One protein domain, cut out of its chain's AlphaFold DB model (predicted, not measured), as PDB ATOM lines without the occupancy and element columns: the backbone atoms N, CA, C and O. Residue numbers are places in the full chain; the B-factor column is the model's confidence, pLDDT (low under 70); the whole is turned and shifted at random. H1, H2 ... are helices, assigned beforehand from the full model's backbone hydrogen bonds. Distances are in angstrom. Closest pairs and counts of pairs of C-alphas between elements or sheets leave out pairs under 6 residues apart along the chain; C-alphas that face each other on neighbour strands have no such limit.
ATOM      1  N   HIS A   7     357.471 203.474 335.779       86.06
ATOM      2  CA  HIS A   7     358.446 204.556 335.598       86.06
ATOM      3  C   HIS A   7     357.795 205.932 335.346       86.06
ATOM      4  O   HIS A   7     358.368 206.964 335.692       86.06
ATOM      5  N   ARG A   8     356.575 205.982 334.795       85.81
ATOM      6  CA  ARG A   8     355.872 207.242 334.498       85.81
ATOM      7  C   ARG A   8     355.312 207.916 335.755       85.81
ATOM      8  O   ARG A   8     355.151 209.137 335.778       85.81
ATOM      9  N   TRP A   9     355.036 207.141 336.802       85.19
ATOM     10  CA  TRP A   9     354.653 207.683 338.108       85.19
ATOM     11  C   TRP A   9     355.799 208.466 338.749       85.19
ATOM     12  O   TRP A   9     355.544 209.476 339.392       85.19
ATOM     13  N   VAL A  10     357.044 208.052 338.504       86.38
ATOM     14  CA  VAL A  10     358.242 208.737 339.007       86.38
ATOM     15  C   VAL A  10     358.581 209.958 338.148       86.38
ATOM     16  O   VAL A  10     358.812 211.039 338.674       86.38
ATOM     17  N   LEU A  11     358.568 209.808 336.820       88.06
ATOM     18  CA  LEU A  11     359.029 210.855 335.898       88.06
ATOM     19  C   LEU A  11     358.000 211.964 335.636       88.06
ATOM     20  O   LEU A  11     358.373 213.073 335.265       88.06
ATOM     21  N   ALA A  12     356.705 211.676 335.778       84.94
ATOM     22  CA  ALA A  12     355.638 212.611 335.423       84.94
ATOM     23  C   ALA A  12     354.394 212.442 336.311       84.94
ATOM     24  O   ALA A  12     353.272 212.398 335.803       84.94
ATOM     25  N   ALA A  13     354.580 212.351 337.633       83.88
ATOM     26  CA  ALA A  13     353.532 212.043 338.615       83.88
ATOM     27  C   ALA A  13     352.203 212.797 338.382       83.88
ATOM     28  O   ALA A  13     351.137 212.183 338.325       83.88
ATOM     29  N   GLY A  14     352.258 214.115 338.158       85.69
ATOM     30  CA  GLY A  14     351.059 214.939 337.957       85.69
ATOM     31  C   GLY A  14     350.321 214.684 336.634       85.69
ATOM     32  O   GLY A  14     349.089 214.693 336.596       85.69
ATOM     33  N   ALA A  15     351.049 214.432 335.542       82.25
ATOM     34  CA  ALA A  15     350.437 214.078 334.258       82.25
ATOM     35  C   ALA A  15     349.876 212.649 334.297       82.25
ATOM     36  O   ALA A  15     348.786 212.387 333.791       82.25
ATOM     37  N   THR A  16     350.597 211.743 334.954       85.12
ATOM     38  CA  THR A  16     350.210 210.347 335.146       85.12
ATOM     39  C   THR A  16     348.941 210.212 335.985       85.12
ATOM     40  O   THR A  16     348.061 209.435 335.623       85.12
ATOM     41  N   TRP A  17     348.776 211.028 337.030       87.75
ATOM     42  CA  TRP A  17     347.542 211.066 337.819       87.75
ATOM     43  C   TRP A  17     346.320 211.492 336.991       87.75
ATOM     44  O   TRP A  17     345.249 210.896 337.107       87.75
ATOM     45  N   ARG A  18     346.477 212.479 336.098       86.50
ATOM     46  CA  ARG A  18     345.408 212.892 335.172       86.50
ATOM     47  C   ARG A  18     345.001 211.767 334.220       86.50
ATOM     48  O   ARG A  18     343.809 211.521 334.066       86.50
ATOM     49  N   ILE A  19     345.977 211.059 333.646       85.25
ATOM     50  CA  ILE A  19     345.723 209.909 332.764       85.25
ATOM     51  C   ILE A  19     345.016 208.793 333.538       85.25
ATOM     52  O   ILE A  19     344.023 208.257 333.063       85.25
ATOM     53  N   PHE A  20     345.472 208.486 334.755       86.81
ATOM     54  CA  PHE A  20     344.838 207.487 335.614       86.81
ATOM     55  C   PHE A  20     343.378 207.831 335.930       86.81
ATOM     56  O   PHE A  20     342.503 206.970 335.834       86.81
ATOM     57  N   ARG A  21     343.095 209.095 336.263       89.75
ATOM     58  CA  ARG A  21     341.728 209.568 336.500       89.75
ATOM     59  C   ARG A  21     340.858 209.427 335.252       89.75
ATOM     60  O   ARG A  21     339.723 208.979 335.368       89.75
ATOM     61  N   GLU A  22     341.372 209.779 334.077       85.69
ATOM     62  CA  GLU A  22     340.638 209.641 332.814       85.69
ATOM     63  C   GLU A  22     340.390 208.165 332.464       85.69
ATOM     64  O   GLU A  22     339.270 207.794 332.130       85.69
ATOM     65  N   MET A  23     341.383 207.292 332.653       88.94
ATOM     66  CA  MET A  23     341.203 205.845 332.503       88.94
ATOM     67  C   MET A  23     340.091 205.303 333.407       88.94
ATOM     68  O   MET A  23     339.291 204.492 332.956       88.94
ATOM     69  N   LYS A  24     340.016 205.761 334.666       87.25
ATOM     70  CA  LYS A  24     338.985 205.329 335.624       87.25
ATOM     71  C   LYS A  24     337.607 205.919 335.352       87.25
ATOM     72  O   LYS A  24     336.619 205.239 335.588       87.25
ATOM     73  N   LEU A  25     337.537 207.157 334.867       90.19
ATOM     74  CA  LEU A  25     336.268 207.822 334.573       90.19
ATOM     75  C   LEU A  25     335.585 207.240 333.328       90.19
ATOM     76  O   LEU A  25     334.364 207.159 333.287       90.19
ATOM     77  N   TRP A  26     336.372 206.851 332.325       84.69
ATOM     78  CA  TRP A  26     335.871 206.375 331.032       84.69
ATOM     79  C   TRP A  26     335.991 204.857 330.843       84.69
ATOM     80  O   TRP A  26     335.665 204.369 329.767       84.69
ATOM     81  N   ASP A  27     336.491 204.141 331.855       87.00
ATOM     82  CA  ASP A  27     336.776 202.700 331.837       87.00
ATOM     83  C   ASP A  27     337.581 202.243 330.601       87.00
ATOM     84  O   ASP A  27     337.230 201.309 329.883       87.00
ATOM     85  N   VAL A  28     338.682 202.948 330.313       87.31
ATOM     86  CA  VAL A  28     339.547 202.682 329.147       87.31
ATOM     87  C   VAL A  28     340.969 202.292 329.548       87.31
ATOM     88  O   VAL A  28     341.504 202.735 330.565       87.31
ATOM     89  N   GLY A  29     341.615 201.476 328.708       88.50
ATOM     90  CA  GLY A  29     343.025 201.103 328.858       88.50
ATOM     91  C   GLY A  29     343.995 202.273 328.643       88.50
ATOM     92  O   GLY A  29     343.656 203.279 328.015       88.50
ATOM     93  N   TYR A  30     345.222 202.129 329.150       83.19
ATOM     94  CA  TYR A  30     346.241 203.186 329.132       83.19
ATOM     95  C   TYR A  30     346.605 203.674 327.720       83.19
ATOM     96  O   TYR A  30     346.632 204.882 327.481       83.19
ATOM     97  N   SER A  31     346.818 202.764 326.769       83.44
ATOM     98  CA  SER A  31     347.070 203.092 325.358       83.44
ATOM     99  C   SER A  31     345.952 203.927 324.742       83.44
ATOM    100  O   SER A  31     346.231 204.928 324.091       83.44
ATOM    101  N   VAL A  32     344.687 203.581 324.993       84.56
ATOM    102  CA  VAL A  32     343.525 204.316 324.467       84.56
ATOM    103  C   VAL A  32     343.453 205.725 325.055       84.56
ATOM    104  O   VAL A  32     343.224 206.688 324.323       84.56
ATOM    105  N   ALA A  33     343.697 205.871 326.361       84.56
ATOM    106  CA  ALA A  33     343.748 207.180 327.008       84.56
ATOM    107  C   ALA A  33     344.883 208.055 326.440       84.56
ATOM    108  O   ALA A  33     344.671 209.229 326.133       84.56
ATOM    109  N   MET A  34     346.066 207.473 326.221       82.88
ATOM    110  CA  MET A  34     347.206 208.165 325.612       82.88
ATOM    111  C   MET A  34     346.947 208.568 324.156       82.88
ATOM    112  O   MET A  34     347.294 209.685 323.771       82.88
ATOM    113  N   THR A  35     346.310 207.707 323.359       84.12
ATOM    114  CA  THR A  35     345.929 208.025 321.975       84.12
ATOM    115  C   THR A  35     344.946 209.189 321.936       84.12
ATOM    116  O   THR A  35     345.192 210.157 321.223       84.12
ATOM    117  N   ARG A  36     343.911 209.185 322.786       83.12
ATOM    118  CA  ARG A  36     342.966 210.311 322.896       83.12
ATOM    119  C   ARG A  36     343.651 211.611 323.310       83.12
ATOM    120  O   ARG A  36     343.336 212.677 322.786       83.12
ATOM    121  N   GLN A  37     344.597 211.545 324.247       83.69
ATOM    122  CA  GLN A  37     345.344 212.726 324.676       83.69
ATOM    123  C   GLN A  37     346.227 213.275 323.546       83.69
ATOM    124  O   GLN A  37     346.288 214.489 323.344       83.69
ATOM    125  N   ARG A  38     346.865 212.384 322.778       83.62
ATOM    126  CA  ARG A  38     347.646 212.731 321.586       83.62
ATOM    127  C   ARG A  38     346.766 213.357 320.503       83.62
ATOM    128  O   ARG A  38     347.127 214.404 319.980       83.62
ATOM    129  N   GLU A  39     345.611 212.771 320.205       82.44
ATOM    130  CA  GLU A  39     344.643 213.296 319.231       82.44
ATOM    131  C   GLU A  39     344.142 214.689 319.616       82.44
ATOM    132  O   GLU A  39     344.124 215.586 318.775       82.44
ATOM    133  N   ARG A  40     343.813 214.917 320.895       84.25
ATOM    134  CA  ARG A  40     343.427 216.247 321.394       84.25
ATOM    135  C   ARG A  40     344.546 217.271 321.241       84.25
ATOM    136  O   ARG A  40     344.278 218.400 320.845       84.25
ATOM    137  N   ALA A  41     345.784 216.886 321.540       84.00
ATOM    138  CA  ALA A  41     346.935 217.769 321.387       84.00
ATOM    139  C   ALA A  41     347.199 218.111 319.910       84.00
ATOM    140  O   ALA A  41     347.441 219.271 319.586       84.00
ATOM    141  N   ILE A  42     347.073 217.129 319.011       82.62
ATOM    142  CA  ILE A  42     347.170 217.332 317.557       82.62
ATOM    143  C   ILE A  42     346.052 218.255 317.066       82.62
ATOM    144  O   ILE A  42     346.316 219.175 316.299       82.62
ATOM    145  N   PHE A  43     344.817 218.051 317.527       81.94
ATOM    146  CA  PHE A  43     343.677 218.890 317.164       81.94
ATOM    147  C   PHE A  43     343.834 220.335 317.664       81.94
ATOM    148  O   PHE A  43     343.557 221.274 316.923       81.94
ATOM    149  N   ALA A  44     344.330 220.530 318.889       84.19
ATOM    150  CA  ALA A  44     344.632 221.857 319.423       84.19
ATOM    151  C   ALA A  44     345.728 222.559 318.604       84.19
ATOM    152  O   ALA A  44     345.515 223.672 318.131       84.19
ATOM    153  N   ALA A  45     346.844 221.871 318.338       82.88
ATOM    154  CA  ALA A  45     347.930 222.393 317.510       82.88
ATOM    155  C   ALA A  45     347.476 222.705 316.070       82.88
ATOM    156  O   ALA A  45     347.948 223.661 315.457       82.88
ATOM    157  N   TRP A  46     346.545 221.915 315.529       80.81
ATOM    158  CA  TRP A  46     345.920 222.153 314.230       80.81
ATOM    159  C   TRP A  46     345.044 223.412 314.224       80.81
ATOM    160  O   TRP A  46     345.128 224.205 313.289       80.81
ATOM    161  N   ASN A  47     344.251 223.641 315.273       83.56
ATOM    162  CA  ASN A  47     343.435 224.851 315.395       83.56
ATOM    163  C   ASN A  47     344.290 226.110 315.583       83.56
ATOM    164  O   ASN A  47     344.014 227.128 314.956       83.56
ATOM    165  N   GLU A  48     345.354 226.034 316.383       82.69
ATOM    166  CA  GLU A  48     346.332 227.122 316.520       82.69
ATOM    167  C   GLU A  48     347.024 227.421 315.186       82.69
ATOM    168  O   GLU A  48     347.186 228.575 314.804       82.69
ATOM    169  N   TYR A  49     347.387 226.385 314.426       81.00
ATOM    170  CA  TYR A  49     347.930 226.543 313.080       81.00
ATOM    171  C   TYR A  49     346.928 227.194 312.112       81.00
ATOM    172  O   TYR A  49     347.316 228.074 311.347       81.00
ATOM    173  N   LYS A  50     345.641 226.821 312.161       77.69
ATOM    174  CA  LYS A  50     344.589 227.491 311.378       77.69
ATOM    175  C   LYS A  50     344.444 228.968 311.755       77.69
ATOM    176  O   LYS A  50     344.318 229.801 310.862       77.69
ATOM    177  N   ALA A  51     344.501 229.297 313.046       79.38
ATOM    178  CA  ALA A  51     344.457 230.680 313.517       79.38
ATOM    179  C   ALA A  51     345.660 231.490 313.000       79.38
ATOM    180  O   ALA A  51     345.478 232.559 312.428       79.38
ATOM    181  N   GLU A  52     346.872 230.937 313.074       79.50
ATOM    182  CA  GLU A  52     348.070 231.589 312.530       79.50
ATOM    183  C   GLU A  52     348.033 231.766 311.005       79.50
ATOM    184  O   GLU A  52     348.549 232.756 310.485       79.50
ATOM    185  N   LEU A  53     347.438 230.822 310.266       77.88
ATOM    186  CA  LEU A  53     347.226 230.977 308.825       77.88
ATOM    187  C   LEU A  53     346.232 232.098 308.514       77.88
ATOM    188  O   LEU A  53     346.455 232.854 307.565       77.88
ATOM    189  N   ALA A  54     345.165 232.211 309.309       75.06
ATOM    190  CA  ALA A  54     344.187 233.283 309.184       75.06
ATOM    191  C   ALA A  54     344.825 234.655 309.467       75.06
ATOM    192  O   ALA A  54     344.658 235.573 308.662       75.06
ATOM    193  N   ASP A  55     345.638 234.763 310.522       77.06
ATOM    194  CA  ASP A  55     346.389 235.980 310.862       77.06
ATOM    195  C   ASP A  55     347.407 236.355 309.772       77.06
ATOM    196  O   ASP A  55     347.570 237.526 309.428       77.06
ATOM    197  N   ALA A  56     348.049 235.356 309.158       74.62
ATOM    198  CA  ALA A  56     348.977 235.541 308.043       74.62
ATOM    199  C   ALA A  56     348.290 235.752 306.675       74.62
ATOM    200  O   ALA A  56     348.985 235.919 305.673       74.62
ATOM    201  N   LYS A  57     346.947 235.737 306.603       76.44
ATOM    202  CA  LYS A  57     346.148 235.787 305.356       76.44
ATOM    203  C   LYS A  57     346.553 234.732 304.314       76.44
ATOM    204  O   LYS A  57     346.420 234.947 303.107       76.44
ATOM    205  N   LEU A  58     347.036 233.580 304.767       70.50
ATOM    206  CA  LEU A  58     347.434 232.472 303.906       70.50
ATOM    207  C   LEU A  58     346.282 231.471 303.779       70.50
ATOM    208  O   LEU A  58     345.627 231.115 304.754       70.50
ATOM    209  N   LYS A  59     346.045 230.984 302.558       70.06
ATOM    210  CA  LYS A  59     345.007 229.979 302.299       70.06
ATOM    211  C   LYS A  59     345.439 228.605 302.820       70.06
ATOM    212  O   LYS A  59     346.582 228.194 302.599       70.06
ATOM    213  N   GLU A  60     344.515 227.878 303.453       61.91
ATOM    214  CA  GLU A  60     344.711 226.473 303.829       61.91
ATOM    215  C   GLU A  60     345.142 225.656 302.594       61.91
ATOM    216  O   GLU A  60     344.495 225.708 301.546       61.91
ATOM    217  N   GLY A  61     346.265 224.939 302.698       61.25
ATOM    218  CA  GLY A  61     346.825 224.152 301.592       61.25
ATOM    219  C   GLY A  61     347.765 224.905 300.639       61.25
ATOM    220  O   GLY A  61     348.183 224.325 299.638       61.25
ATOM    221  N   SER A  62     348.135 226.161 300.922       65.19
ATOM    222  CA  SER A  62     349.224 226.833 300.196       65.19
ATOM    223  C   SER A  62     350.576 226.142 300.448       65.19
ATOM    224  O   SER A  62     350.777 225.502 301.483       65.19
ATOM    225  N   GLN A  63     351.527 226.266 299.513       63.03
ATOM    226  CA  GLN A  63     352.852 225.633 299.642       63.03
ATOM    227  C   GLN A  63     353.577 226.062 300.929       63.03
ATOM    228  O   GLN A  63     354.203 225.242 301.599       63.03
ATOM    229  N   GLU A  64     353.427 227.328 301.323       65.06
ATOM    230  CA  GLU A  64     354.025 227.871 302.543       65.06
ATOM    231  C   GLU A  64     353.321 227.376 303.817       65.06
ATOM    232  O   GLU A  64     353.971 227.092 304.825       65.06
ATOM    233  N   ALA A  65     351.998 227.194 303.764       65.94
ATOM    234  CA  ALA A  65     351.230 226.598 304.847       65.94
ATOM    235  C   ALA A  65     351.674 225.143 305.084       65.94
ATOM    236  O   ALA A  65     352.007 224.767 306.214       65.94
ATOM    237  N   LEU A  66     351.745 224.334 304.025       67.25
ATOM    238  CA  LEU A  66     352.118 222.920 304.107       67.25
ATOM    239  C   LEU A  66     353.564 222.708 304.581       67.25
ATOM    240  O   LEU A  66     353.833 221.725 305.265       67.25
ATOM    241  N   ALA A  67     354.479 223.646 304.317       72.69
ATOM    242  CA  ALA A  67     355.860 223.578 304.803       72.69
ATOM    243  C   ALA A  67     355.988 223.774 306.329       72.69
ATOM    244  O   ALA A  67     356.883 223.212 306.965       72.69
ATOM    245  N   ARG A  68     355.091 224.557 306.947       75.44
ATOM    246  CA  ARG A  68     355.122 224.859 308.393       75.44
ATOM    247  C   ARG A  68     354.483 223.756 309.246       75.44
ATOM    248  O   ARG A  68     354.832 223.602 310.418       75.44
ATOM    249  N   LEU A  69     353.585 222.970 308.653       77.44
ATOM    250  CA  LEU A  69     352.762 221.978 309.344       77.44
ATOM    251  C   LEU A  69     353.571 220.791 309.925       77.44
ATOM    252  O   LEU A  69     353.423 220.518 311.121       77.44
ATOM    253  N   PRO A  70     354.505 220.145 309.189       81.88
ATOM    254  CA  PRO A  70     355.343 219.082 309.750       81.88
ATOM    255  C   PRO A  70     356.207 219.546 310.926       81.88
ATOM    256  O   PRO A  70     356.367 218.815 311.902       81.88
ATOM    257  N   LYS A  71     356.733 220.779 310.887       79.44
ATOM    258  CA  LYS A  71     357.570 221.330 311.967       79.44
ATOM    259  C   LYS A  71     356.788 221.477 313.278       79.44
ATOM    260  O   LYS A  71     357.346 221.206 314.339       79.44
ATOM    261  N   LYS A  72     355.510 221.860 313.205       77.19
ATOM    262  CA  LYS A  72     354.626 222.016 314.371       77.19
ATOM    263  C   LYS A  72     354.098 220.701 314.933       77.19
ATOM    264  O   LYS A  72     353.905 220.597 316.138       77.19
ATOM    265  N   LEU A  73     353.867 219.707 314.078       80.94
ATOM    266  CA  LEU A  73     353.294 218.423 314.496       80.94
ATOM    267  C   LEU A  73     354.349 217.381 314.900       80.94
ATOM    268  O   LEU A  73     354.027 216.409 315.585       80.94
ATOM    269  N   ARG A  74     355.624 217.613 314.561       77.69
ATOM    270  CA  ARG A  74     356.762 216.757 314.935       77.69
ATOM    271  C   ARG A  74     356.882 216.465 316.447       77.69
ATOM    272  O   ARG A  74     357.144 215.307 316.771       77.69
ATOM    273  N   PRO A  75     356.662 217.414 317.385       82.06
ATOM    274  CA  PRO A  75     356.686 217.129 318.827       82.06
ATOM    275  C   PRO A  75     355.630 216.112 319.285       82.06
ATOM    276  O   PRO A  75     355.802 215.466 320.314       82.06
ATOM    277  N   PHE A  76     354.558 215.929 318.509       77.81
ATOM    278  CA  PHE A  76     353.477 214.982 318.796       77.81
ATOM    279  C   PHE A  76     353.682 213.618 318.113       77.81
ATOM    280  O   PHE A  76     352.748 212.813 318.016       77.81
ATOM    281  N   GLY A  77     354.902 213.346 317.633       72.88
ATOM    282  CA  GLY A  77     355.313 212.059 317.066       72.88
ATOM    283  C   GLY A  77     354.676 211.731 315.717       72.88
ATOM    284  O   GLY A  77     354.584 210.559 315.366       72.88
ATOM    285  N   MET A  78     354.157 212.732 315.003       78.31
ATOM    286  CA  MET A  78     353.571 212.562 313.674       78.31
ATOM    287  C   MET A  78     354.667 212.625 312.605       78.31
ATOM    288  O   MET A  78     355.559 213.476 312.672       78.31
ATOM    289  N   THR A  79     354.614 211.717 311.635       82.38
ATOM    290  CA  THR A  79     355.534 211.728 310.488       82.38
ATOM    291  C   THR A  79     355.200 212.874 309.526       82.38
ATOM    292  O   THR A  79     354.115 213.457 309.583       82.38
ATOM    293  N   VAL A  80     356.138 213.221 308.639       75.56
ATOM    294  CA  VAL A  80     355.940 214.299 307.650       75.56
ATOM    295  C   VAL A  80     354.732 214.001 306.755       75.56
ATOM    296  O   VAL A  80     353.898 214.882 306.551       75.56
ATOM    297  N   ASP A  81     354.584 212.754 306.309       78.50
ATOM    298  CA  ASP A  81     353.482 212.329 305.440       78.50
ATOM    299  C   ASP A  81     352.131 212.350 306.165       78.50
ATOM    300  O   ASP A  81     351.124 212.801 305.616       78.50
ATOM    301  N   GLU A  82     352.096 211.932 307.432       78.31
ATOM    302  CA  GLU A  82     350.888 212.008 308.259       78.31
ATOM    303  C   GLU A  82     350.468 213.456 308.534       78.31
ATOM    304  O   GLU A  82     349.274 213.763 308.504       78.31
ATOM    305  N   ALA A  83     351.437 214.351 308.755       78.94
ATOM    306  CA  ALA A  83     351.183 215.773 308.953       78.94
ATOM    307  C   ALA A  83     350.603 216.416 307.686       78.94
ATOM    308  O   ALA A  83     349.627 217.156 307.773       78.94
ATOM    309  N   LEU A  84     351.142 216.090 306.506       81.00
ATOM    310  CA  LEU A  84     350.624 216.580 305.224       81.00
ATOM    311  C   LEU A  84     349.250 215.989 304.866       81.00
ATOM    312  O   LEU A  84     348.464 216.642 304.181       81.00
ATOM    313  N   ALA A  85     348.922 214.789 305.352       83.88
ATOM    314  CA  ALA A  85     347.612 214.169 305.155       83.88
ATOM    315  C   ALA A  85     346.527 214.700 306.113       83.88
ATOM    316  O   ALA A  85     345.333 214.571 305.813       83.88
ATOM    317  N   LEU A  86     346.906 215.307 307.245       79.62
ATOM    318  CA  LEU A  86     345.987 215.782 308.286       79.62
ATOM    319  C   LEU A  86     344.884 216.736 307.776       79.62
ATOM    320  O   LEU A  86     343.722 216.481 308.102       79.62
ATOM    321  N   PRO A  87     345.162 217.751 306.927       82.75
ATOM    322  CA  PRO A  87     344.123 218.651 306.417       82.75
ATOM    323  C   PRO A  87     343.015 217.896 305.671       82.75
ATOM    324  O   PRO A  87     341.826 218.139 305.874       82.75
ATOM    325  N   SER A  88     343.402 216.917 304.847       82.12
ATOM    326  CA  SER A  88     342.457 216.112 304.068       82.12
ATOM    327  C   SER A  88     341.601 215.189 304.943       82.12
ATOM    328  O   SER A  88     340.424 214.975 304.646       82.12
ATOM    329  N   ARG A  89     342.160 214.665 306.044       82.69
ATOM    330  CA  ARG A  89     341.420 213.851 307.021       82.69
ATOM    331  C   ARG A  89     340.404 214.700 307.784       82.69
ATOM    332  O   ARG A  89     339.235 214.327 307.835       82.69
ATOM    333  N   MET A  90     340.816 215.871 308.267       80.81
ATOM    334  CA  MET A  90     339.942 216.799 308.989       80.81
ATOM    335  C   MET A  90     338.777 217.291 308.123       80.81
ATOM    336  O   MET A  90     337.637 217.275 308.576       80.81
ATOM    337  N   ALA A  91     339.024 217.631 306.854       81.62
ATOM    338  CA  ALA A  91     337.967 218.040 305.927       81.62
ATOM    339  C   ALA A  91     336.911 216.938 305.705       81.62
ATOM    340  O   ALA A  91     335.713 217.213 305.638       81.62
ATOM    341  N   ARG A  92     337.339 215.669 305.625       83.94
ATOM    342  CA  ARG A  92     336.426 214.519 305.499       83.94
ATOM    343  C   ARG A  92     335.603 214.299 306.769       83.94
ATOM    344  O   ARG A  92     334.422 213.975 306.672       83.94
ATOM    345  N   GLU A  93     336.202 214.469 307.943       83.56
ATOM    346  CA  GLU A  93     335.492 214.363 309.221       83.56
ATOM    347  C   GLU A  93     334.492 215.502 309.433       83.56
ATOM    348  O   GLU A  93     333.364 215.251 309.852       83.56
ATOM    349  N   GLU A  94     334.861 216.741 309.102       83.62
ATOM    350  CA  GLU A  94     333.951 217.889 309.157       83.62
ATOM    351  C   GLU A  94     332.753 217.702 308.219       83.62
ATOM    352  O   GLU A  94     331.617 217.966 308.612       83.62
ATOM    353  N   LEU A  95     332.979 217.178 307.009       84.00
ATOM    354  CA  LEU A  95     331.898 216.859 306.078       84.00
ATOM    355  C   LEU A  95     330.949 215.796 306.648       84.00
ATOM    356  O   LEU A  95     329.735 215.954 306.548       84.00
ATOM    357  N   ARG A  96     331.481 214.745 307.285       86.38
ATOM    358  CA  ARG A  96     330.658 213.728 307.964       86.38
ATOM    359  C   ARG A  96     329.827 214.336 309.093       86.38
ATOM    360  O   ARG A  96     328.633 214.074 309.158       86.38
ATOM    361  N   ARG A  97     330.418 215.205 309.922       84.19
ATOM    362  CA  ARG A  97     329.687 215.896 311.003       84.19
ATOM    363  C   ARG A  97     328.542 216.751 310.466       84.19
ATOM    364  O   ARG A  97     327.472 216.740 311.060       84.19
ATOM    365  N   LYS A  98     328.748 217.451 309.345       85.44
ATOM    366  CA  LYS A  98     327.681 218.216 308.678       85.44
ATOM    367  C   LYS A  98     326.568 217.305 308.169       85.44
ATOM    368  O   LYS A  98     325.412 217.554 308.463       85.44
ATOM    369  N   GLN A  99     326.916 216.209 307.493       87.56
ATOM    370  CA  GLN A  99     325.924 215.247 307.003       87.56
ATOM    371  C   GLN A  99     325.099 214.618 308.133       87.56
ATOM    372  O   GLN A  99     323.902 214.403 307.963       87.56
ATOM    373  N   ASP A 100     325.716 214.313 309.274       89.62
ATOM    374  CA  ASP A 100     325.006 213.753 310.426       89.62
ATOM    375  C   ASP A 100     324.141 214.801 311.143       89.62
ATOM    376  O   ASP A 100     323.055 214.464 311.610       89.62
ATOM    377  N   ALA A 101     324.578 216.065 311.195       88.56
ATOM    378  CA  ALA A 101     323.756 217.174 311.681       88.56
ATOM    379  C   ALA A 101     322.529 217.387 310.780       88.56
ATOM    380  O   ALA A 101     321.409 217.337 311.273       88.56
ATOM    381  N   ASP A 102     322.725 217.464 309.461       87.62
ATOM    382  CA  ASP A 102     321.634 217.614 308.489       87.62
ATOM    383  C   ASP A 102     320.619 216.461 308.582       87.62
ATOM    384  O   ASP A 102     319.418 216.660 308.406       87.62
ATOM    385  N   LYS A 103     321.082 215.231 308.846       89.31
ATOM    386  CA  LYS A 103     320.193 214.079 309.070       89.31
ATOM    387  C   LYS A 103     319.358 214.241 310.336       89.31
ATOM    388  O   LYS A 103     318.161 213.979 310.279       89.31
ATOM    389  N   ARG A 104     319.972 214.669 311.443       89.06
ATOM    390  CA  ARG A 104     319.264 214.915 312.711       89.06
ATOM    391  C   ARG A 104     318.245 216.036 312.568       89.06
ATOM    392  O   ARG A 104     317.129 215.892 313.048       89.06
ATOM    393  N   ASP A 105     318.596 217.104 311.862       89.25
ATOM    394  CA  ASP A 105     317.681 218.218 311.619       89.25
ATOM    395  C   ASP A 105     316.476 217.762 310.785       89.25
ATOM    396  O   ASP A 105     315.337 218.065 311.129       89.25
ATOM    397  N   ARG A 106     316.694 216.946 309.746       88.38
ATOM    398  CA  ARG A 106     315.592 216.348 308.966       88.38
ATOM    399  C   ARG A 106     314.700 215.438 309.803       88.38
ATOM    400  O   ARG A 106     313.490 215.450 309.609       88.38
ATOM    401  N   GLU A 107     315.278 214.636 310.691       91.75
ATOM    402  CA  GLU A 107     314.519 213.754 311.583       91.75
ATOM    403  C   GLU A 107     313.652 214.567 312.556       91.75
ATOM    404  O   GLU A 107     312.458 214.307 312.670       91.75
ATOM    405  N   LEU A 108     314.209 215.630 313.146       91.69
ATOM    406  CA  LEU A 108     313.467 216.549 314.012       91.69
ATOM    407  C   LEU A 108     312.317 217.255 313.282       91.69
ATOM    408  O   LEU A 108     311.237 217.404 313.849       91.69
ATOM    409  N   GLU A 109     312.520 217.688 312.037       89.50
ATOM    410  CA  GLU A 109     311.451 218.297 311.233       89.50
ATOM    411  C   GLU A 109     310.336 217.293 310.897       89.50
ATOM    412  O   GLU A 109     309.155 217.637 310.953       89.50
ATOM    413  N   LEU A 110     310.682 216.032 310.617       90.94
ATOM    414  CA  LEU A 110     309.690 214.976 310.400       90.94
ATOM    415  C   LEU A 110     308.879 214.676 311.667       90.94
ATOM    416  O   LEU A 110     307.665 214.487 311.579       90.94
ATOM    417  N   ASP A 111     309.524 214.652 312.831       90.12
ATOM    418  CA  ASP A 111     308.841 214.425 314.106       90.12
ATOM    419  C   ASP A 111     307.923 215.595 314.484       90.12
ATOM    420  O   ASP A 111     306.797 215.365 314.927       90.12
ATOM    421  N   LYS A 112     308.338 216.844 314.226       91.25
ATOM    422  CA  LYS A 112     307.463 218.021 314.375       91.25
ATOM    423  C   LYS A 112     306.231 217.920 313.481       91.25
ATOM    424  O   LYS A 112     305.118 218.078 313.972       91.25
ATOM    425  N   ALA A 113     306.414 217.586 312.203       89.69
ATOM    426  CA  ALA A 113     305.303 217.444 311.266       89.69
ATOM    427  C   ALA A 113     304.318 216.336 311.693       89.69
ATOM    428  O   ALA A 113     303.103 216.484 311.552       89.69
TER     429      ALA A 113
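What this domain is: This is residues 7 to 113 of the 333 residues of an uncharacterized protein of Gemmatimonadales bacterium (UniProt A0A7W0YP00). Picture an open V of helices: the H3-H4 hairpin makes one arm and long H5 the other, its residues 91 to 113 sticking out. H2 packs across the beginning of H3, with short H1 beyond. The printed part has 107 residues with five named helices, H1 to H5, and no named strand: all helix, loose, radius of gyration of the C-alphas 18.6 A, spans 59 by 42 by 24 A.

Where its parts are: Find C-alpha 7 at (358.446, 204.556, 335.598), where H1, residues 7 to 11, begins. Next come H2, residues 13 to 26, 20.0 A long; H3, residues 30 to 55, 37.5 A; and H4, residues 63 to 76, 21.9 A. H5, residues 80 to 113, runs 50.9 A to C-alpha 113 at (305.303, 217.444, 311.266).

How they stand to each other: H3 touches H4, opposite ways at a shallow tilt of 30 degrees; their closest C-alphas, Ile 42 and Phe 76, are 6.8 A apart. Residues 19 to 23 of H2 touch H3, about perpendicular at 75 degrees; Met 23 and Ala 33 have the closest C-alphas, 6.2 A. Residues 80 to 84 of H5 touch H4, about perpendicular at 89 degrees; Pro 70 and Val 80 have the closest C-alphas, 5.3 A. Every O i to N i+4 pair is within hydrogen-bond range in H1, H2 and H3, against 6 of 10 in H4 and 28 of 30 in H5.

The domain as a whole: The farthest C-alphas, Val 10 and Ala 113, are 60.4 A apart. The printed part has no cut and no long link; pLDDT is under 70 at residues 60 to 66.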